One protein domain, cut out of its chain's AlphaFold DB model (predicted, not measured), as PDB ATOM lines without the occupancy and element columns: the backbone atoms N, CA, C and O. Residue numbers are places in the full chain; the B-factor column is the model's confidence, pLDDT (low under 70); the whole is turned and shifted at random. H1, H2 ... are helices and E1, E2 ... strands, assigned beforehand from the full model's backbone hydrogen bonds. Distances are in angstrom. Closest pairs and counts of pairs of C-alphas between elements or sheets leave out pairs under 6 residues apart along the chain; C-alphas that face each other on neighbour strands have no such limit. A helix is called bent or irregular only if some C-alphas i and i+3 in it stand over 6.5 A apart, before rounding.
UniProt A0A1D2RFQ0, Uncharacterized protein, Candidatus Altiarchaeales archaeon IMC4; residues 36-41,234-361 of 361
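Overview. This is residues 36 to 41 and 234 to 361 of the 361 residues of an uncharacterized protein of Candidatus Altiarchaeales archaeon IMC4 (UniProt A0A1D2RFQ0). A strongly twisted sheet of five parallel strands, E4 E3 E5 E6 E7, makes the core, with H1 over one face and H2, H3 and H4 over the other: three layers, the sheet between helices. A small antiparallel sheet, E2 E1 E8, sits to one side, near E5, E6 and E7. The 134 printed residues run E1 E2 E3 H1 E4 H2 E5 H3 E6 H4 E7 E8, in the mixed class of helices and strands. The whole is compact, with a radius of gyration of the C-alphas of 13.3 A and spans of 39 by 31 by 30 A.

Arrangement. The largest sheet runs, strand beside strand, E4, residues 277 to 282, E3, 243 to 248, E5, 302 to 305, E6, 327 to 330, and E7, 350 to 352. Within hydrogen-bond range are N 246 and O 279, 2.9 A, N 247 and O 304, 2.9 A, N 303 and O 327, 2.9 A, and N 330 and O 351, 2.8 A. H1, residues 255 to 272, is on the sheet at a height of 8.5 A, over E3 and E5, its closest C-alphas to E3 being those of Asp 259 and Trp 248, 4.3 A. H2, residues 288 to 298, is on the opposite face at a height of 8.3 A; the closest C-alphas to E3 are those of Ala 295 and Val 245, 5.8 A. H3, residues 310 to 322, on the same face as H2, touches it at a shallow tilt of 31 degrees, the same way, closest at the C-alphas of Ser 288 and Asp 312, 4.8 A. H4, residues 337 to 345, touches H3 at a shallow tilt of 15 degrees, the same way, closest at the C-alphas of Glu 310 and Glu 338, 5.9 A. The strand-helix-strand units, two parallel neighbour strands with a helix between them along the chain, are E3 H1 E4, E5 H3 E6 and E6 H4 E7; E4 H2 E5 is a split one, with E3 between its strands. Each crossover is right-handed. In the small sheet E1, residues 36 to 38, is the inner strand, between E2, 236 to 239, with N 36 and O 238 at 2.9 A, and E8, 358 to 360, with N 37 and O 358 at 2.8 A. The C-alphas of Val 236 and Ser 351, the closest of E2 and E7, are 6.1 A apart. Every O i to N i+4 pair is within hydrogen-bond range in H2; in H1 10 of 14 are, in H3 7 of 9, and in H4 2 of 5, beside 3 of 6 O i to N i+3 pairs.

Along the chain. E1 begins at C-alpha 36, (190.591, 265.953, 163.277), and E8 ends at C-alpha 360, (184.584, 267.522, 165.655). H1 measures 28.4 A and is irregular, with C-alphas 258 and 261 7.0 A apart; E4 measures 16.4 A, E3 15.6 A, H3 18.2 A and H2 15.5 A.

Size, cuts and confidence. The C-alphas of Tyr 253 and Tyr 361, the two farthest apart, are 40.2 A apart. Residues 42 to 233 are not printed, and C-alphas 41 and 234 are 8.2 A apart across the cut. Of the links printed whole, no link is long. The printed part has a mean pLDDT of 97.9, and no printed residue is under 70.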
ATOM      1  N   ILE A  36     190.283 265.480 164.627       97.81
ATOM      2  CA  ILE A  36     190.591 265.953 163.277       97.81
ATOM      3  C   ILE A  36     190.213 264.861 162.290       97.81
ATOM      4  O   ILE A  36     190.551 263.695 162.485       97.81
ATOM      5  N   ILE A  37     189.557 265.244 161.203       98.38
ATOM      6  CA  ILE A  37     189.294 264.365 160.072       98.38
ATOM      7  C   ILE A  37     190.109 264.866 158.886       98.38
ATOM      8  O   ILE A  37     189.889 265.974 158.390       98.38
ATOM      9  N   LEU A  38     191.037 264.034 158.423       98.38
ATOM     10  CA  LEU A  38     191.839 264.283 157.228       98.38
ATOM     11  C   LEU A  38     191.357 263.383 156.099       98.38
ATOM     12  O   LEU A  38     191.043 262.227 156.350       98.38
ATOM     13  N   GLY A  39     191.320 263.893 154.869       98.00
ATOM     14  CA  GLY A  39     191.126 263.116 153.644       98.00
ATOM     15  C   GLY A  39     189.700 263.099 153.103       98.00
ATOM     16  O   GLY A  39     189.399 262.315 152.202       98.00
ATOM     17  N   LYS A  40     188.813 263.950 153.629       98.06
ATOM     18  CA  LYS A  40     187.441 264.107 153.123       98.06
ATOM     19  C   LYS A  40     187.389 264.922 151.838       98.06
ATOM     20  O   LYS A  40     186.463 264.748 151.045       98.06
ATOM     21  N   SER A  41     188.368 265.794 151.600       98.44
ATOM     22  CA  SER A  41     188.428 266.565 150.361       98.44
ATOM     23  C   SER A  41     188.530 265.665 149.133       98.44
ATOM     24  O   SER A  41     189.212 264.639 149.131       98.44
ATOM     25  N   GLN A 234     189.377 259.779 151.007       98.31
ATOM     26  CA  GLN A 234     189.889 258.667 151.794       98.31
ATOM     27  C   GLN A 234     190.255 259.173 153.186       98.31
ATOM     28  O   GLN A 234     191.378 259.622 153.426       98.31
ATOM     29  N   SER A 235     189.263 259.168 154.072       98.06
ATOM     30  CA  SER A 235     189.368 259.839 155.357       98.06
ATOM     31  C   SER A 235     189.909 258.954 156.470       98.06
ATOM     32  O   SER A 235     189.547 257.783 156.556       98.06
ATOM     33  N   VAL A 236     190.660 259.559 157.384       98.44
ATOM     34  CA  VAL A 236     190.976 258.999 158.701       98.44
ATOM     35  C   VAL A 236     190.674 260.028 159.783       98.44
ATOM     36  O   VAL A 236     190.777 261.236 159.557       98.44
ATOM     37  N   GLU A 237     190.291 259.534 160.954       98.38
ATOM     38  CA  GLU A 237     190.090 260.344 162.151       98.38
ATOM     39  C   GLU A 237     191.323 260.246 163.046       98.38
ATOM     40  O   GLU A 237     191.951 259.188 163.129       98.38
ATOM     41  N   ILE A 238     191.659 261.356 163.693       98.31
ATOM     42  CA  ILE A 238     192.739 261.458 164.671       98.31
ATOM     43  C   ILE A 238     192.155 262.147 165.899       98.31
ATOM     44  O   ILE A 238     191.673 263.280 165.798       98.31
ATOM     45  N   ASP A 239     192.180 261.477 167.046       97.75
ATOM     46  CA  ASP A 239     191.818 262.101 168.315       97.75
ATOM     47  C   ASP A 239     192.905 263.111 168.713       97.75
ATOM     48  O   ASP A 239     194.103 262.856 168.593       97.75
ATOM     49  N   MET A 240     192.504 264.269 169.240       95.56
ATOM     50  CA  MET A 240     193.437 265.349 169.600       95.56
ATOM     51  C   MET A 240     194.447 264.971 170.696       95.56
ATOM     52  O   MET A 240     195.440 265.671 170.882       95.56
ATOM     53  N   GLY A 241     194.187 263.889 171.437       95.50
ATOM     54  CA  GLY A 241     195.089 263.343 172.453       95.50
ATOM     55  C   GLY A 241     196.039 262.254 171.946       95.50
ATOM     56  O   GLY A 241     196.828 261.738 172.735       95.50
ATOM     57  N   GLU A 242     195.957 261.857 170.674       97.31
ATOM     58  CA  GLU A 242     196.845 260.841 170.114       97.31
ATOM     59  C   GLU A 242     198.215 261.408 169.751       97.31
ATOM     60  O   GLU A 242     198.340 262.484 169.165       97.31
ATOM     61  N   LYS A 243     199.251 260.612 170.020       98.62
ATOM     62  CA  LYS A 243     200.594 260.856 169.499       98.62
ATOM     63  C   LYS A 243     200.627 260.633 167.994       98.62
ATOM     64  O   LYS A 243     200.182 259.591 167.501       98.62
ATOM     65  N   ILE A 244     201.254 261.565 167.289       98.81
ATOM     66  CA  ILE A 244     201.478 261.503 165.846       98.81
ATOM     67  C   ILE A 244     202.986 261.502 165.602       98.81
ATOM     68  O   ILE A 244     203.664 262.494 165.870       98.81
ATOM     69  N   VAL A 245     203.537 260.410 165.071       98.94
ATOM     70  CA  VAL A 245     204.959 260.375 164.694       98.94
ATOM     71  C   VAL A 245     205.120 260.870 163.269       98.94
ATOM     72  O   VAL A 245     204.583 260.295 162.327       98.94
ATOM     73  N   VAL A 246     205.874 261.948 163.093       98.75
ATOM     74  CA  VAL A 246     205.940 262.667 161.823       98.75
ATOM     75  C   VAL A 246     207.364 262.650 161.281       98.75
ATOM     76  O   VAL A 246     208.308 263.056 161.964       98.75
ATOM     77  N   GLN A 247     207.508 262.179 160.043       98.81
ATOM     78  CA  GLN A 247     208.775 262.168 159.323       98.81
ATOM     79  C   GLN A 247     209.284 263.589 159.071       98.81
ATOM     80  O   GLN A 247     208.520 264.508 158.751       98.81
ATOM     81  N   TRP A 248     210.595 263.752 159.200       98.50
ATOM     82  CA  TRP A 248     211.310 264.983 158.920       98.50
ATOM     83  C   TRP A 248     212.740 264.685 158.450       98.50
ATOM     84  O   TRP A 248     213.306 263.651 158.792       98.50
ATOM     85  N   THR A 249     213.339 265.612 157.706       98.25
ATOM     86  CA  THR A 249     214.772 265.627 157.384       98.25
ATOM     87  C   THR A 249     215.217 267.061 157.089       98.25
ATOM     88  O   THR A 249     214.393 267.913 156.741       98.25
ATOM     89  N   ASP A 250     216.511 267.332 157.219       96.81
ATOM     90  CA  ASP A 250     217.177 268.550 156.745       96.81
ATOM     91  C   ASP A 250     218.114 268.295 155.551       96.81
ATOM     92  O   ASP A 250     218.755 269.226 155.050       96.81
ATOM     93  N   LYS A 251     218.170 267.054 155.048       97.56
ATOM     94  CA  LYS A 251     219.000 266.697 153.900       97.56
ATOM     95  C   LYS A 251     218.501 267.323 152.591       97.56
ATOM     96  O   LYS A 251     217.300 267.542 152.403       97.56
ATOM     97  N   PRO A 252     219.421 267.609 151.647       95.31
ATOM     98  CA  PRO A 252     219.070 268.128 150.329       95.31
ATOM     99  C   PRO A 252     218.411 267.049 149.453       95.31
ATOM    100  O   PRO A 252     218.073 265.956 149.901       95.31
ATOM    101  N   TYR A 253     218.195 267.363 148.174       90.00
ATOM    102  CA  TYR A 253     217.674 266.408 147.198       90.00
ATOM    103  C   TYR A 253     218.497 265.098 147.164       90.00
ATOM    104  O   TYR A 253     219.727 265.175 147.135       90.00
ATOM    105  N   PRO A 254     217.847 263.919 147.083       90.19
ATOM    106  CA  PRO A 254     216.397 263.711 146.970       90.19
ATOM    107  C   PRO A 254     215.649 263.661 148.312       90.19
ATOM    108  O   PRO A 254     214.423 263.743 148.309       90.19
ATOM    109  N   ASP A 255     216.344 263.575 149.444       97.19
ATOM    110  CA  ASP A 255     215.730 263.342 150.758       97.19
ATOM    111  C   ASP A 255     214.835 264.479 151.230       97.19
ATOM    112  O   ASP A 255     213.866 264.237 151.939       97.19
ATOM    113  N   GLN A 256     215.074 265.699 150.751       96.56
ATOM    114  CA  GLN A 256     214.300 266.889 151.097       96.56
ATOM    115  C   GLN A 256     212.766 266.713 151.068       96.56
ATOM    116  O   GLN A 256     212.064 267.459 151.741       96.56
ATOM    117  N   TYR A 257     212.214 265.777 150.285       97.50
ATOM    118  CA  TYR A 257     210.769 265.526 150.227       97.50
ATOM    119  C   TYR A 257     210.217 264.845 151.491       97.50
ATOM    120  O   TYR A 257     209.016 264.933 151.752       97.50
ATOM    121  N   CYS A 258     211.067 264.206 152.293       98.31
ATOM    122  CA  CYS A 258     210.718 263.570 153.564       98.31
ATOM    123  C   CYS A 258     210.390 264.593 154.670       98.31
ATOM    124  O   CYS A 258     209.879 264.218 155.719       98.31
ATOM    125  N   ASP A 259     210.611 265.895 154.432       98.19
ATOM    126  CA  ASP A 259     210.174 266.970 155.333       98.19
ATOM    127  C   ASP A 259     208.694 267.368 155.165       98.19
ATOM    128  O   ASP A 259     208.162 268.109 155.998       98.19
ATOM    129  N   THR A 260     208.019 266.871 154.118       98.56
ATOM    130  CA  THR A 260     206.625 267.225 153.798       98.56
ATOM    131  C   THR A 260     205.661 266.971 154.964       98.56
ATOM    132  O   THR A 260     204.891 267.882 155.281       98.56
ATOM    133  N   PRO A 261     205.696 265.804 155.645       98.75
ATOM    134  CA  PRO A 261     204.772 265.530 156.744       98.75
ATOM    135  C   PRO A 261     204.914 266.539 157.888       98.75
ATOM    136  O   PRO A 261     203.919 267.104 158.344       98.75
ATOM    137  N   TRP A 262     206.150 266.833 158.312       98.69
ATOM    138  CA  TRP A 262     206.414 267.795 159.385       98.69
ATOM    139  C   TRP A 262     205.904 269.194 159.047       98.69
ATOM    140  O   TRP A 262     205.263 269.837 159.879       98.69
ATOM    141  N   ARG A 263     206.142 269.653 157.812       98.69
ATOM    142  CA  ARG A 263     205.646 270.953 157.340       98.69
ATOM    143  C   ARG A 263     204.128 271.043 157.412       98.69
ATOM    144  O   ARG A 263     203.609 272.049 157.882       98.69
ATOM    145  N   TYR A 264     203.436 269.998 156.961       98.81
ATOM    146  CA  TYR A 264     201.981 269.962 156.967       98.81
ATOM    147  C   TYR A 264     201.411 270.024 158.386       98.81
ATOM    148  O   TYR A 264     200.587 270.893 158.660       98.81
ATOM    149  N   PHE A 265     201.864 269.156 159.295       98.75
ATOM    150  CA  PHE A 265     201.321 269.118 160.657       98.75
ATOM    151  C   PHE A 265     201.664 270.373 161.467       98.75
ATOM    152  O   PHE A 265     200.804 270.869 162.184       98.75
ATOM    153  N   THR A 266     202.864 270.940 161.291       98.44
ATOM    154  CA  THR A 266     203.218 272.223 161.928       98.44
ATOM    155  C   THR A 266     202.304 273.343 161.424       98.44
ATOM    156  O   THR A 266     201.737 274.095 162.206       98.44
ATOM    157  N   ALA A 267     202.088 273.421 160.107       98.38
ATOM    158  CA  ALA A 267     201.192 274.423 159.539       98.38
ATOM    159  C   ALA A 267     199.729 274.209 159.956       98.38
ATOM    160  O   ALA A 267     198.977 275.175 160.048       98.38
ATOM    161  N   LEU A 268     199.322 272.964 160.216       97.81
ATOM    162  CA  LEU A 268     198.007 272.633 160.752       97.81
ATOM    163  C   LEU A 268     197.838 273.163 162.188       97.81
ATOM    164  O   LEU A 268     196.818 273.791 162.469       97.81
ATOM    165  N   GLU A 269     198.835 272.968 163.062       96.88
ATOM    166  CA  GLU A 269     198.853 273.568 164.408       96.88
ATOM    167  C   GLU A 269     198.750 275.090 164.341       96.88
ATOM    168  O   GLU A 269     197.847 275.673 164.945       96.88
ATOM    169  N   ASP A 270     199.611 275.716 163.536       96.50
ATOM    170  CA  ASP A 270     199.680 277.170 163.397       96.50
ATOM    171  C   ASP A 270     198.371 277.761 162.857       96.50
ATOM    172  O   ASP A 270     197.870 278.771 163.354       96.50
ATOM    173  N   LYS A 271     197.798 277.137 161.821       96.06
ATOM    174  CA  LYS A 271     196.626 277.658 161.109       96.06
ATOM    175  C   LYS A 271     195.357 277.608 161.954       96.06
ATOM    176  O   LYS A 271     194.536 278.520 161.855       96.06
ATOM    177  N   TYR A 272     195.191 276.552 162.743       95.06
ATOM    178  CA  TYR A 272     193.968 276.295 163.505       95.06
ATOM    179  C   TYR A 272     194.147 276.487 165.015       95.06
ATOM    180  O   TYR A 272     193.223 276.202 165.771       95.06
ATOM    181  N   ASN A 273     195.307 276.993 165.450       93.19
ATOM    182  CA  ASN A 273     195.662 277.169 166.859       93.19
ATOM    183  C   ASN A 273     195.460 275.872 167.667       93.19
ATOM    184  O   ASN A 273     194.836 275.857 168.732       93.19
ATOM    185  N   LEU A 274     195.939 274.761 167.106       93.25
ATOM    186  CA  LEU A 274     195.828 273.434 167.704       93.25
ATOM    187  C   LEU A 274     197.081 273.110 168.509       93.25
ATOM    188  O   LEU A 274     198.156 273.645 168.259       93.25
ATOM    189  N   LYS A 275     196.930 272.179 169.449       94.38
ATOM    190  CA  LYS A 275     198.046 271.555 170.154       94.38
ATOM    191  C   LYS A 275     197.986 270.054 169.909       94.38
ATOM    192  O   LYS A 275     197.205 269.366 170.563       94.38
ATOM    193  N   LEU A 276     198.760 269.582 168.943       96.69
ATOM    194  CA  LEU A 276     198.898 268.177 168.585       96.69
ATOM    195  C   LEU A 276     200.085 267.571 169.341       96.69
ATOM    196  O   LEU A 276     201.082 268.240 169.608       96.69
ATOM    197  N   ASP A 277     200.009 266.286 169.677       97.69
ATOM    198  CA  ASP A 277     201.139 265.563 170.272       97.69
ATOM    199  C   ASP A 277     202.071 265.045 169.159       97.69
ATOM    200  O   ASP A 277     202.082 263.862 168.803       97.69
ATOM    201  N   LEU A 278     202.792 265.976 168.521       98.50
ATOM    202  CA  LEU A 278     203.682 265.680 167.396       98.50
ATOM    203  C   LEU A 278     205.060 265.205 167.862       98.50
ATOM    204  O   LEU A 278     205.789 265.901 168.570       98.50
ATOM    205  N   ILE A 279     205.489 264.061 167.335       98.69
ATOM    206  CA  ILE A 279     206.812 263.485 167.569       98.69
ATOM    207  C   ILE A 279     207.607 263.523 166.267       98.69
ATOM    208  O   ILE A 279     207.472 262.663 165.392       98.69
ATOM    209  N   ARG A 280     208.471 264.531 166.138       98.50
ATOM    210  CA  ARG A 280     209.350 264.695 164.976       98.50
ATOM    211  C   ARG A 280     210.418 263.604 164.933       98.50
ATOM    212  O   ARG A 280     211.198 263.470 165.873       98.50
ATOM    213  N   THR A 281     210.505 262.883 163.819       98.75
ATOM    214  CA  THR A 281     211.469 261.788 163.627       98.75
ATOM    215  C   THR A 281     212.297 262.008 162.374       98.75
ATOM    216  O   THR A 281     211.748 262.120 161.281       98.75
ATOM    217  N   HIS A 282     213.621 262.048 162.535       98.69
ATOM    218  CA  HIS A 282     214.537 262.157 161.405       98.69
ATOM    219  C   HIS A 282     214.594 260.836 160.629       98.69
ATOM    220  O   HIS A 282     215.071 259.830 161.165       98.69
ATOM    221  N   ALA A 283     214.125 260.839 159.384       98.50
ATOM    222  CA  ALA A 283     214.186 259.684 158.495       98.50
ATOM    223  C   ALA A 283     214.218 260.128 157.031       98.50
ATOM    224  O   ALA A 283     213.329 260.849 156.568       98.50
ATOM    225  N   ASP A 284     215.239 259.667 156.322       98.50
ATOM    226  CA  ASP A 284     215.474 259.967 154.914       98.50
ATOM    227  C   ASP A 284     214.715 258.999 153.990       98.50
ATOM    228  O   ASP A 284     213.900 258.190 154.442       98.50
ATOM    229  N   THR A 285     214.944 259.100 152.679       98.00
ATOM    230  CA  THR A 285     214.364 258.163 151.707       98.00
ATOM    231  C   THR A 285     214.835 256.733 151.994       98.00
ATOM    232  O   THR A 285     216.030 256.503 152.179       98.00
ATOM    233  N   GLY A 286     213.909 255.774 152.020       98.25
ATOM    234  CA  GLY A 286     214.183 254.378 152.370       98.25
ATOM    235  C   GLY A 286     214.337 254.122 153.875       98.25
ATOM    236  O   GLY A 286     214.723 253.023 154.275       98.25
ATOM    237  N   GLU A 287     214.064 255.114 154.731       98.62
ATOM    238  CA  GLU A 287     214.216 255.009 156.185       98.62
ATOM    239  C   GLU A 287     212.892 255.098 156.963       98.62
ATOM    240  O   GLU A 287     212.909 255.307 158.182       98.62
ATOM    241  N   SER A 288     211.738 254.898 156.313       98.69
ATOM    242  CA  SER A 288     210.421 254.918 156.981       98.69
ATOM    243  C   SER A 288     210.332 253.986 158.208       98.69
ATOM    244  O   SER A 288     209.581 254.260 159.148       98.69
ATOM    245  N   TYR A 289     211.149 252.925 158.260       98.81
ATOM    246  CA  TYR A 289     211.250 252.028 159.415       98.81
ATOM    247  C   TYR A 289     211.576 252.772 160.718       98.81
ATOM    248  O   TYR A 289     211.118 252.349 161.776       98.81
ATOM    249  N   LYS A 290     212.317 253.890 160.668       98.88
ATOM    250  CA  LYS A 290     212.617 254.714 161.852       98.88
ATOM    251  C   LYS A 290     211.356 255.379 162.400       98.88
ATOM    252  O   LYS A 290     211.168 255.426 163.613       98.88
ATOM    253  N   VAL A 291     210.480 255.856 161.511       98.88
ATOM    254  CA  VAL A 291     209.176 256.442 161.868       98.88
ATOM    255  C   VAL A 291     208.295 255.376 162.516       98.88
ATOM    256  O   VAL A 291     207.749 255.606 163.592       98.88
ATOM    257  N   VAL A 292     208.232 254.181 161.921       98.88
ATOM    258  CA  VAL A 292     207.481 253.036 162.462       98.88
ATOM    259  C   VAL A 292     208.015 252.600 163.828       98.88
ATOM    260  O   VAL A 292     207.250 252.485 164.781       98.88
ATOM    261  N   GLN A 293     209.330 252.411 163.971       98.81
ATOM    262  CA  GLN A 293     209.952 252.038 165.246       98.81
ATOM    263  C   GLN A 293     209.689 253.080 166.332       98.81
ATOM    264  O   GLN A 293     209.401 252.724 167.476       98.81
ATOM    265  N   LYS A 294     209.747 254.371 165.979       98.88
ATOM    266  CA  LYS A 294     209.412 255.444 166.910       98.88
ATOM    267  C   LYS A 294     207.931 255.409 167.292       98.88
ATOM    268  O   LYS A 294     207.635 255.554 168.473       98.88
ATOM    269  N   ALA A 295     207.024 255.149 166.349       98.88
ATOM    270  CA  ALA A 295     205.597 254.997 166.636       98.88
ATOM    271  C   ALA A 295     205.323 253.834 167.594       98.88
ATOM    272  O   ALA A 295     204.627 254.016 168.589       98.88
ATOM    273  N   MET A 296     205.953 252.679 167.369       98.62
ATOM    274  CA  MET A 296     205.856 251.529 168.272       98.62
ATOM    275  C   MET A 296     206.396 251.850 169.672       98.62
ATOM    276  O   MET A 296     205.733 251.566 170.666       98.62
ATOM    277  N   GLY A 297     207.577 252.472 169.761       98.56
ATOM    278  CA  GLY A 297     208.199 252.825 171.042       98.56
ATOM    279  C   GLY A 297     207.420 253.874 171.842       98.56
ATOM    280  O   GLY A 297     207.498 253.899 173.065       98.56
ATOM    281  N   GLU A 298     206.650 254.719 171.160       98.50
ATOM    282  CA  GLU A 298     205.831 255.768 171.771       98.50
ATOM    283  C   GLU A 298     204.367 255.364 171.978       98.50
ATOM    284  O   GLU A 298     203.603 256.147 172.551       98.50
ATOM    285  N   ASN A 299     203.988 254.159 171.532       97.88
ATOM    286  CA  ASN A 299     202.605 253.689 171.427       97.88
ATOM    287  C   ASN A 299     201.704 254.664 170.638       97.88
ATOM    288  O   ASN A 299     200.552 254.900 170.993       97.88
ATOM    289  N   ALA A 300     202.252 255.267 169.582       98.62
ATOM    290  CA  ALA A 300     201.515 256.127 168.668       98.62
ATOM    291  C   ALA A 300     200.752 255.282 167.642       98.62
ATOM    292  O   ALA A 300     201.271 254.281 167.143       98.62
ATOM    293  N   LYS A 301     199.537 255.714 167.298       98.62
ATOM    294  CA  LYS A 301     198.667 255.055 166.309       98.62
ATOM    295  C   LYS A 301     198.586 255.796 164.983       98.62
ATOM    296  O   LYS A 301     197.965 255.309 164.045       98.62
ATOM    297  N   VAL A 302     199.232 256.953 164.875       98.88
ATOM    298  CA  VAL A 302     199.227 257.768 163.662       98.88
ATOM    299  C   VAL A 302     200.655 258.106 163.264       98.88
ATOM    300  O   VAL A 302     201.454 258.551 164.093       98.88
ATOM    301  N   ILE A 303     200.963 257.926 161.980       98.94
ATOM    302  CA  ILE A 303     202.208 258.402 161.380       98.94
ATOM    303  C   ILE A 303     201.948 259.357 160.215       98.94
ATOM    304  O   ILE A 303     201.002 259.181 159.450       98.94
ATOM    305  N   GLY A 304     202.813 260.355 160.056       98.88
ATOM    306  CA  GLY A 304     202.919 261.171 158.846       98.88
ATOM    307  C   GLY A 304     204.200 260.820 158.101       98.88
ATOM    308  O   GLY A 304     205.283 260.996 158.659       98.88
ATOM    309  N   VAL A 305     204.101 260.327 156.865       98.88
ATOM    310  CA  VAL A 305     205.246 259.721 156.163       98.88
ATOM    311  C   VAL A 305     205.178 259.919 154.645       98.88
ATOM    312  O   VAL A 305     204.100 259.972 154.051       98.88
ATOM    313  N   ARG A 306     206.341 260.014 154.004       98.50
ATOM    314  CA  ARG A 306     206.527 259.888 152.558       98.50
ATOM    315  C   ARG A 306     206.993 258.476 152.229       98.50
ATOM    316  O   ARG A 306     207.888 257.958 152.882       98.50
ATOM    317  N   ILE A 307     206.428 257.896 151.175       98.62
ATOM    318  CA  ILE A 307     206.785 256.560 150.697       98.62
ATOM    319  C   ILE A 307     207.300 256.675 149.269       98.62
ATOM    320  O   ILE A 307     206.530 256.976 148.354       98.62
ATOM    321  N   HIS A 308     208.606 256.484 149.091       97.62
ATOM    322  CA  HIS A 308     209.249 256.584 147.785       97.62
ATOM    323  C   HIS A 308     209.383 255.237 147.082       97.62
ATOM    324  O   HIS A 308     209.095 255.130 145.891       97.62
ATOM    325  N   ASP A 309     209.840 254.233 147.817       98.06
ATOM    326  CA  ASP A 309     210.230 252.932 147.294       98.06
ATOM    327  C   ASP A 309     209.780 251.799 148.230       98.06
ATOM    328  O   ASP A 309     209.003 252.011 149.166       98.06
ATOM    329  N   GLU A 310     210.247 250.585 147.945       98.25
ATOM    330  CA  GLU A 310     209.906 249.383 148.705       98.25
ATOM    331  C   GLU A 310     210.478 249.407 150.134       98.25
ATOM    332  O   GLU A 310     209.824 248.953 151.074       98.25
ATOM    333  N   ASN A 311     211.665 250.000 150.324       98.50
ATOM    334  CA  ASN A 311     212.274 250.138 151.649       98.50
ATOM    335  C   ASN A 311     211.445 251.065 152.543       98.50
ATOM    336  O   ASN A 311     211.373 250.852 153.754       98.50
ATOM    337  N   ASP A 312     210.795 252.068 151.948       98.69
ATOM    338  CA  ASP A 312     209.819 252.886 152.653       98.69
ATOM    339  C   ASP A 312     208.477 252.161 152.860       98.69
ATOM    340  O   ASP A 312     207.862 252.300 153.922       98.69
ATOM    341  N   SER A 313     207.973 251.419 151.871       98.69
ATOM    342  CA  SER A 313     206.615 250.865 151.942       98.69
ATOM    343  C   SER A 313     206.491 249.668 152.875       98.69
ATOM    344  O   SER A 313     205.511 249.587 153.614       98.69
ATOM    345  N   GLU A 314     207.454 248.745 152.869       98.75
ATOM    346  CA  GLU A 314     207.347 247.477 153.600       98.75
ATOM    347  C   GLU A 314     207.234 247.646 155.125       98.75
ATOM    348  O   GLU A 314     206.329 247.052 155.725       98.75
ATOM    349  N   PRO A 315     208.046 248.494 155.793       98.81
ATOM    350  CA  PRO A 315     207.891 248.736 157.226       98.81
ATOM    351  C   PRO A 315     206.515 249.309 157.581       98.81
ATOM    352  O   PRO A 315     205.907 248.899 158.571       98.81
ATOM    353  N   VAL A 316     206.007 250.233 156.761       98.88
ATOM    354  CA  VAL A 316     204.704 250.875 156.979       98.88
ATOM    355  C   VAL A 316     203.568 249.886 156.736       98.88
ATOM    356  O   VAL A 316     202.674 249.773 157.568       98.88
ATOM    357  N   LYS A 317     203.628 249.109 155.651       98.81
ATOM    358  CA  LYS A 317     202.669 248.043 155.331       98.81
ATOM    359  C   LYS A 317     202.567 247.012 156.449       98.81
ATOM    360  O   LYS A 317     201.460 246.640 156.847       98.81
ATOM    361  N   LYS A 318     203.711 246.569 156.973       98.81
ATOM    362  CA  LYS A 318     203.761 245.642 158.103       98.81
ATOM    363  C   LYS A 318     203.082 246.243 159.334       98.81
ATOM    364  O   LYS A 318     202.174 245.624 159.874       98.81
ATOM    365  N   TRP A 319     203.456 247.463 159.716       98.81
ATOM    366  CA  TRP A 319     202.878 248.149 160.874       98.81
ATOM    367  C   TRP A 319     201.364 248.379 160.739       98.81
ATOM    368  O   TRP A 319     200.620 248.116 161.678       98.81
ATOM    369  N   LEU A 320     200.875 248.785 159.563       98.88
ATOM    370  CA  LEU A 320     199.436 248.923 159.299       98.88
ATOM    371  C   LEU A 320     198.689 247.581 159.391       98.88
ATOM    372  O   LEU A 320     197.533 247.545 159.801       98.88
ATOM    373  N   SER A 321     199.336 246.468 159.036       98.69
ATOM    374  CA  SER A 321     198.731 245.129 159.106       98.69
ATOM    375  C   SER A 321     198.646 244.570 160.529       98.69
ATOM    376  O   SER A 321     197.833 243.682 160.784       98.69
ATOM    377  N   GLU A 322     199.492 245.047 161.445       98.44
ATOM    378  CA  GLU A 322     199.550 244.573 162.834       98.44
ATOM    379  C   GLU A 322     198.355 245.053 163.670       98.44
ATOM    380  O   GLU A 322     197.921 244.341 164.575       98.44
ATOM    381  N   ASP A 323     197.799 246.229 163.364       98.50
ATOM    382  CA  ASP A 323     196.668 246.808 164.090       98.50
ATOM    383  C   ASP A 323     195.806 247.677 163.161       98.50
ATOM    384  O   ASP A 323     196.316 248.548 162.460       98.50
ATOM    385  N   LYS A 324     194.486 247.470 163.185       98.00
ATOM    386  CA  LYS A 324     193.522 248.223 162.364       98.00
ATOM    387  C   LYS A 324     193.393 249.683 162.791       98.00
ATOM    388  O   LYS A 324     192.935 250.496 161.992       98.00
ATOM    389  N   ASP A 325     193.800 250.002 164.016       98.25
ATOM    390  CA  ASP A 325     193.857 251.372 164.510       98.25
ATOM    391  C   ASP A 325     195.142 252.088 164.080       98.25
ATOM    392  O   ASP A 325     195.235 253.300 164.213       98.25
ATOM    393  N   ASN A 326     196.141 251.395 163.527       98.88
ATOM    394  CA  ASN A 326     197.311 252.078 162.983       98.88
ATOM    395  C   ASN A 326     196.923 252.825 161.703       98.88
ATOM    396  O   ASN A 326     196.322 252.246 160.798       98.88
ATOM    397  N   ARG A 327     197.279 254.106 161.612       98.88
ATOM    398  CA  ARG A 327     196.925 254.996 160.502       98.88
ATOM    399  C   ARG A 327     198.155 255.703 159.944       98.88
ATOM    400  O   ARG A 327     199.024 256.137 160.700       98.88
ATOM    401  N   ALA A 328     198.212 255.874 158.628       98.88
ATOM    402  CA  ALA A 328     199.291 256.587 157.949       98.88
ATOM    403  C   ALA A 328     198.753 257.710 157.054       98.88
ATOM    404  O   ALA A 328     197.983 257.479 156.121       98.88
ATOM    405  N   ILE A 329     199.198 258.937 157.305       98.88
ATOM    406  CA  ILE A 329     198.963 260.080 156.425       98.88
ATOM    407  C   ILE A 329     200.140 260.155 155.458       98.88
ATOM    408  O   ILE A 329     201.281 260.393 155.865       98.88
ATOM    409  N   LEU A 330     199.863 259.899 154.185       98.88
ATOM    410  CA  LEU A 330     200.868 259.823 153.138       98.88
ATOM    411  C   LEU A 330     201.070 261.201 152.508       98.88
ATOM    412  O   LEU A 330     200.103 261.894 152.193       98.88
ATOM    413  N   PHE A 331     202.328 261.574 152.287       98.69
ATOM    414  CA  PHE A 331     202.724 262.843 151.680       98.69
ATOM    415  C   PHE A 331     203.727 262.600 150.564       98.69
ATOM    416  O   PHE A 331     204.676 261.845 150.743       98.69
ATOM    417  N   HIS A 332     203.551 263.247 149.413       98.19
ATOM    418  CA  HIS A 332     204.443 263.093 148.264       98.19
ATOM    419  C   HIS A 332     204.651 261.620 147.842       98.19
ATOM    420  O   HIS A 332     205.696 261.268 147.299       98.19
ATOM    421  N   SER A 333     203.665 260.755 148.104       98.38
ATOM    422  CA  SER A 333     203.751 259.298 147.899       98.38
ATOM    423  C   SER A 333     203.045 258.845 146.622       98.38
ATOM    424  O   SER A 333     203.477 257.898 145.973       98.38
ATOM    425  N   ALA A 334     201.994 259.558 146.200       97.88
ATOM    426  CA  ALA A 334     201.268 259.258 144.973       97.88
ATOM    427  C   ALA A 334     202.075 259.316 143.663       97.88
ATOM    428  O   ALA A 334     201.623 258.683 142.719       97.88
ATOM    429  N   PRO A 335     203.219 260.011 143.506       96.56
ATOM    430  CA  PRO A 335     204.009 259.874 142.282       96.56
ATOM    431  C   PRO A 335     204.745 258.527 142.171       96.56
ATOM    432  O   PRO A 335     205.209 258.185 141.081       96.56
ATOM    433  N   TYR A 336     204.856 257.758 143.259       97.44
ATOM    434  CA  TYR A 336     205.629 256.517 143.305       97.44
ATOM    435  C   TYR A 336     204.726 255.298 143.467       97.44
ATOM    436  O   TYR A 336     203.726 255.341 144.178       97.44
ATOM    437  N   VAL A 337     205.078 254.198 142.801       96.94
ATOM    438  CA  VAL A 337     204.250 252.982 142.769       96.94
ATOM    439  C   VAL A 337     204.025 252.425 144.174       96.94
ATOM    440  O   VAL A 337     202.879 252.176 144.545       96.94
ATOM    441  N   GLU A 338     205.088 252.288 144.966       97.94
ATOM    442  CA  GLU A 338     205.004 251.678 146.297       97.94
ATOM    443  C   GLU A 338     204.211 252.537 147.286       97.94
ATOM    444  O   GLU A 338     203.354 252.028 148.007       97.94
ATOM    445  N   GLY A 339     204.388 253.858 147.242       97.19
ATOM    446  CA  GLY A 339     203.572 254.776 148.032       97.19
ATOM    447  C   GLY A 339     202.107 254.795 147.611       97.19
ATOM    448  O   GLY A 339     201.217 254.846 148.458       97.19
ATOM    449  N   TYR A 340     201.840 254.714 146.308       98.19
ATOM    450  CA  TYR A 340     200.482 254.743 145.786       98.19
ATOM    451  C   TYR A 340     199.683 253.480 146.127       98.19
ATOM    452  O   TYR A 340     198.503 253.588 146.455       98.19
ATOM    453  N   LYS A 341     200.318 252.297 146.115       98.44
ATOM    454  CA  LYS A 341     199.683 251.017 146.483       98.44
ATOM    455  C   LYS A 341     199.079 251.038 147.887       98.44
ATOM    456  O   LYS A 341     197.991 250.501 148.079       98.44
ATOM    457  N   LEU A 342     199.723 251.700 148.853       98.69
ATOM    458  CA  LEU A 342     199.242 251.729 150.240       98.69
ATOM    459  C   LEU A 342     197.834 252.322 150.387       98.69
ATOM    460  O   LEU A 342     197.079 251.861 151.242       98.69
ATOM    461  N   PHE A 343     197.438 253.270 149.526       98.75
ATOM    462  CA  PHE A 343     196.070 253.800 149.523       98.75
ATOM    463  C   PHE A 343     195.002 252.736 149.220       98.75
ATOM    464  O   PHE A 343     193.853 252.874 149.642       98.75
ATOM    465  N   PHE A 344     195.367 251.693 148.473       98.62
ATOM    466  CA  PHE A 344     194.465 250.625 148.040       98.62
ATOM    467  C   PHE A 344     194.583 249.383 148.916       98.62
ATOM    468  O   PHE A 344     193.567 248.743 149.177       98.62
ATOM    469  N   ASP A 345     195.786 249.080 149.402       98.62
ATOM    470  CA  ASP A 345     196.022 247.981 150.341       98.62
ATOM    471  C   ASP A 345     195.373 248.277 151.710       98.62
ATOM    472  O   ASP A 345     194.832 247.374 152.346       98.62
ATOM    473  N   PHE A 346     195.365 249.548 152.142       98.75
ATOM    474  CA  PHE A 346     194.874 249.978 153.459       98.75
ATOM    475  C   PHE A 346     193.895 251.165 153.375       98.75
ATOM    476  O   PHE A 346     194.150 252.232 153.947       98.75
ATOM    477  N   PRO A 347     192.744 251.021 152.694       98.12
ATOM    478  CA  PRO A 347     191.875 252.143 152.329       98.12
ATOM    479  C   PRO A 347     191.193 252.839 153.516       98.12
ATOM    480  O   PRO A 347     190.743 253.971 153.360       98.12
ATOM    481  N   ASN A 348     191.121 252.181 154.678       98.38
ATOM    482  CA  ASN A 348     190.530 252.721 155.911       98.38
ATOM    483  C   ASN A 348     191.580 253.187 156.936       98.38
ATOM    484  O   ASN A 348     191.219 253.682 157.997       98.38
ATOM    485  N   GLN A 349     192.866 252.988 156.644       98.75
ATOM    486  CA  GLN A 349     193.972 253.321 157.547       98.75
ATOM    487  C   GLN A 349     194.936 254.331 156.926       98.75
ATOM    488  O   GLN A 349     195.728 254.946 157.632       98.75
ATOM    489  N   THR A 350     194.887 254.532 155.613       98.75
ATOM    490  CA  THR A 350     195.707 255.538 154.942       98.75
ATOM    491  C   THR A 350     194.884 256.764 154.577       98.75
ATOM    492  O   THR A 350     193.690 256.669 154.298       98.75
ATOM    493  N   SER A 351     195.523 257.925 154.574       98.81
ATOM    494  CA  SER A 351     194.951 259.180 154.087       98.81
ATOM    495  C   SER A 351     196.058 260.063 153.517       98.81
ATOM    496  O   SER A 351     197.177 259.600 153.301       98.81
ATOM    497  N   PHE A 352     195.757 261.324 153.242       98.62
ATOM    498  CA  PHE A 352     196.669 262.275 152.624       98.62
ATOM    499  C   PHE A 352     196.619 263.646 153.303       98.62
ATOM    500  O   PHE A 352     195.746 263.908 154.129       98.62
ATOM    501  N   GLY A 353     197.564 264.521 152.944       96.88
ATOM    502  CA  GLY A 353     197.621 265.914 153.399       96.88
ATOM    503  C   GLY A 353     196.434 266.749 152.914       96.88
ATOM    504  O   GLY A 353     196.538 267.470 151.923       96.88
ATOM    505  N   ASP A 354     195.298 266.636 153.599       97.69
ATOM    506  CA  ASP A 354     194.061 267.335 153.260       97.69
ATOM    507  C   ASP A 354     194.169 268.841 153.529       97.69
ATOM    508  O   ASP A 354     194.377 269.295 154.647       97.69
ATOM    509  N   LEU A 355     193.985 269.654 152.492       98.50
ATOM    510  CA  LEU A 355     194.077 271.106 152.621       98.50
ATOM    511  C   LEU A 355     192.847 271.731 153.294       98.50
ATOM    512  O   LEU A 355     192.881 272.916 153.623       98.50
ATOM    513  N   LYS A 356     191.765 270.968 153.483       98.00
ATOM    514  CA  LYS A 356     190.544 271.390 154.182       98.00
ATOM    515  C   LYS A 356     190.149 270.341 155.230       98.00
ATOM    516  O   LYS A 356     189.152 269.646 155.039       98.00
ATOM    517  N   PRO A 357     190.937 270.199 156.308       97.44
ATOM    518  CA  PRO A 357     190.599 269.303 157.406       97.44
ATOM    519  C   PRO A 357     189.256 269.693 158.034       97.44
ATOM    520  O   PRO A 357     188.895 270.871 158.085       97.44
ATOM    521  N   GLU A 358     188.530 268.703 158.545       97.62
ATOM    522  CA  GLU A 358     187.319 268.923 159.337       97.62
ATOM    523  C   GLU A 358     187.585 268.632 160.816       97.62
ATOM    524  O   GLU A 358     188.442 267.819 161.159       97.62
ATOM    525  N   PHE A 359     186.816 269.275 161.695       96.81
ATOM    526  CA  PHE A 359     186.971 269.167 163.143       96.81
ATOM    527  C   PHE A 359     185.649 268.781 163.804       96.81
ATOM    528  O   PHE A 359     184.599 269.324 163.458       96.81
ATOM    529  N   ILE A 360     185.709 267.866 164.771       96.38
ATOM    530  CA  ILE A 360     184.584 267.522 165.655       96.38
ATOM    531  C   ILE A 360     184.867 268.157 167.018       96.38
ATOM    532  O   ILE A 360     185.975 267.985 167.518       96.38
ATOM    533  N   TYR A 361     183.895 268.870 167.596       92.31
ATOM    534  CA  TYR A 361     184.001 269.605 168.868       92.31
ATOM    535  C   TYR A 361     183.229 268.934 170.000       92.31
ATOM    536  O   TYR A 361     182.159 268.350 169.712       92.31
TER     537      TYR A 361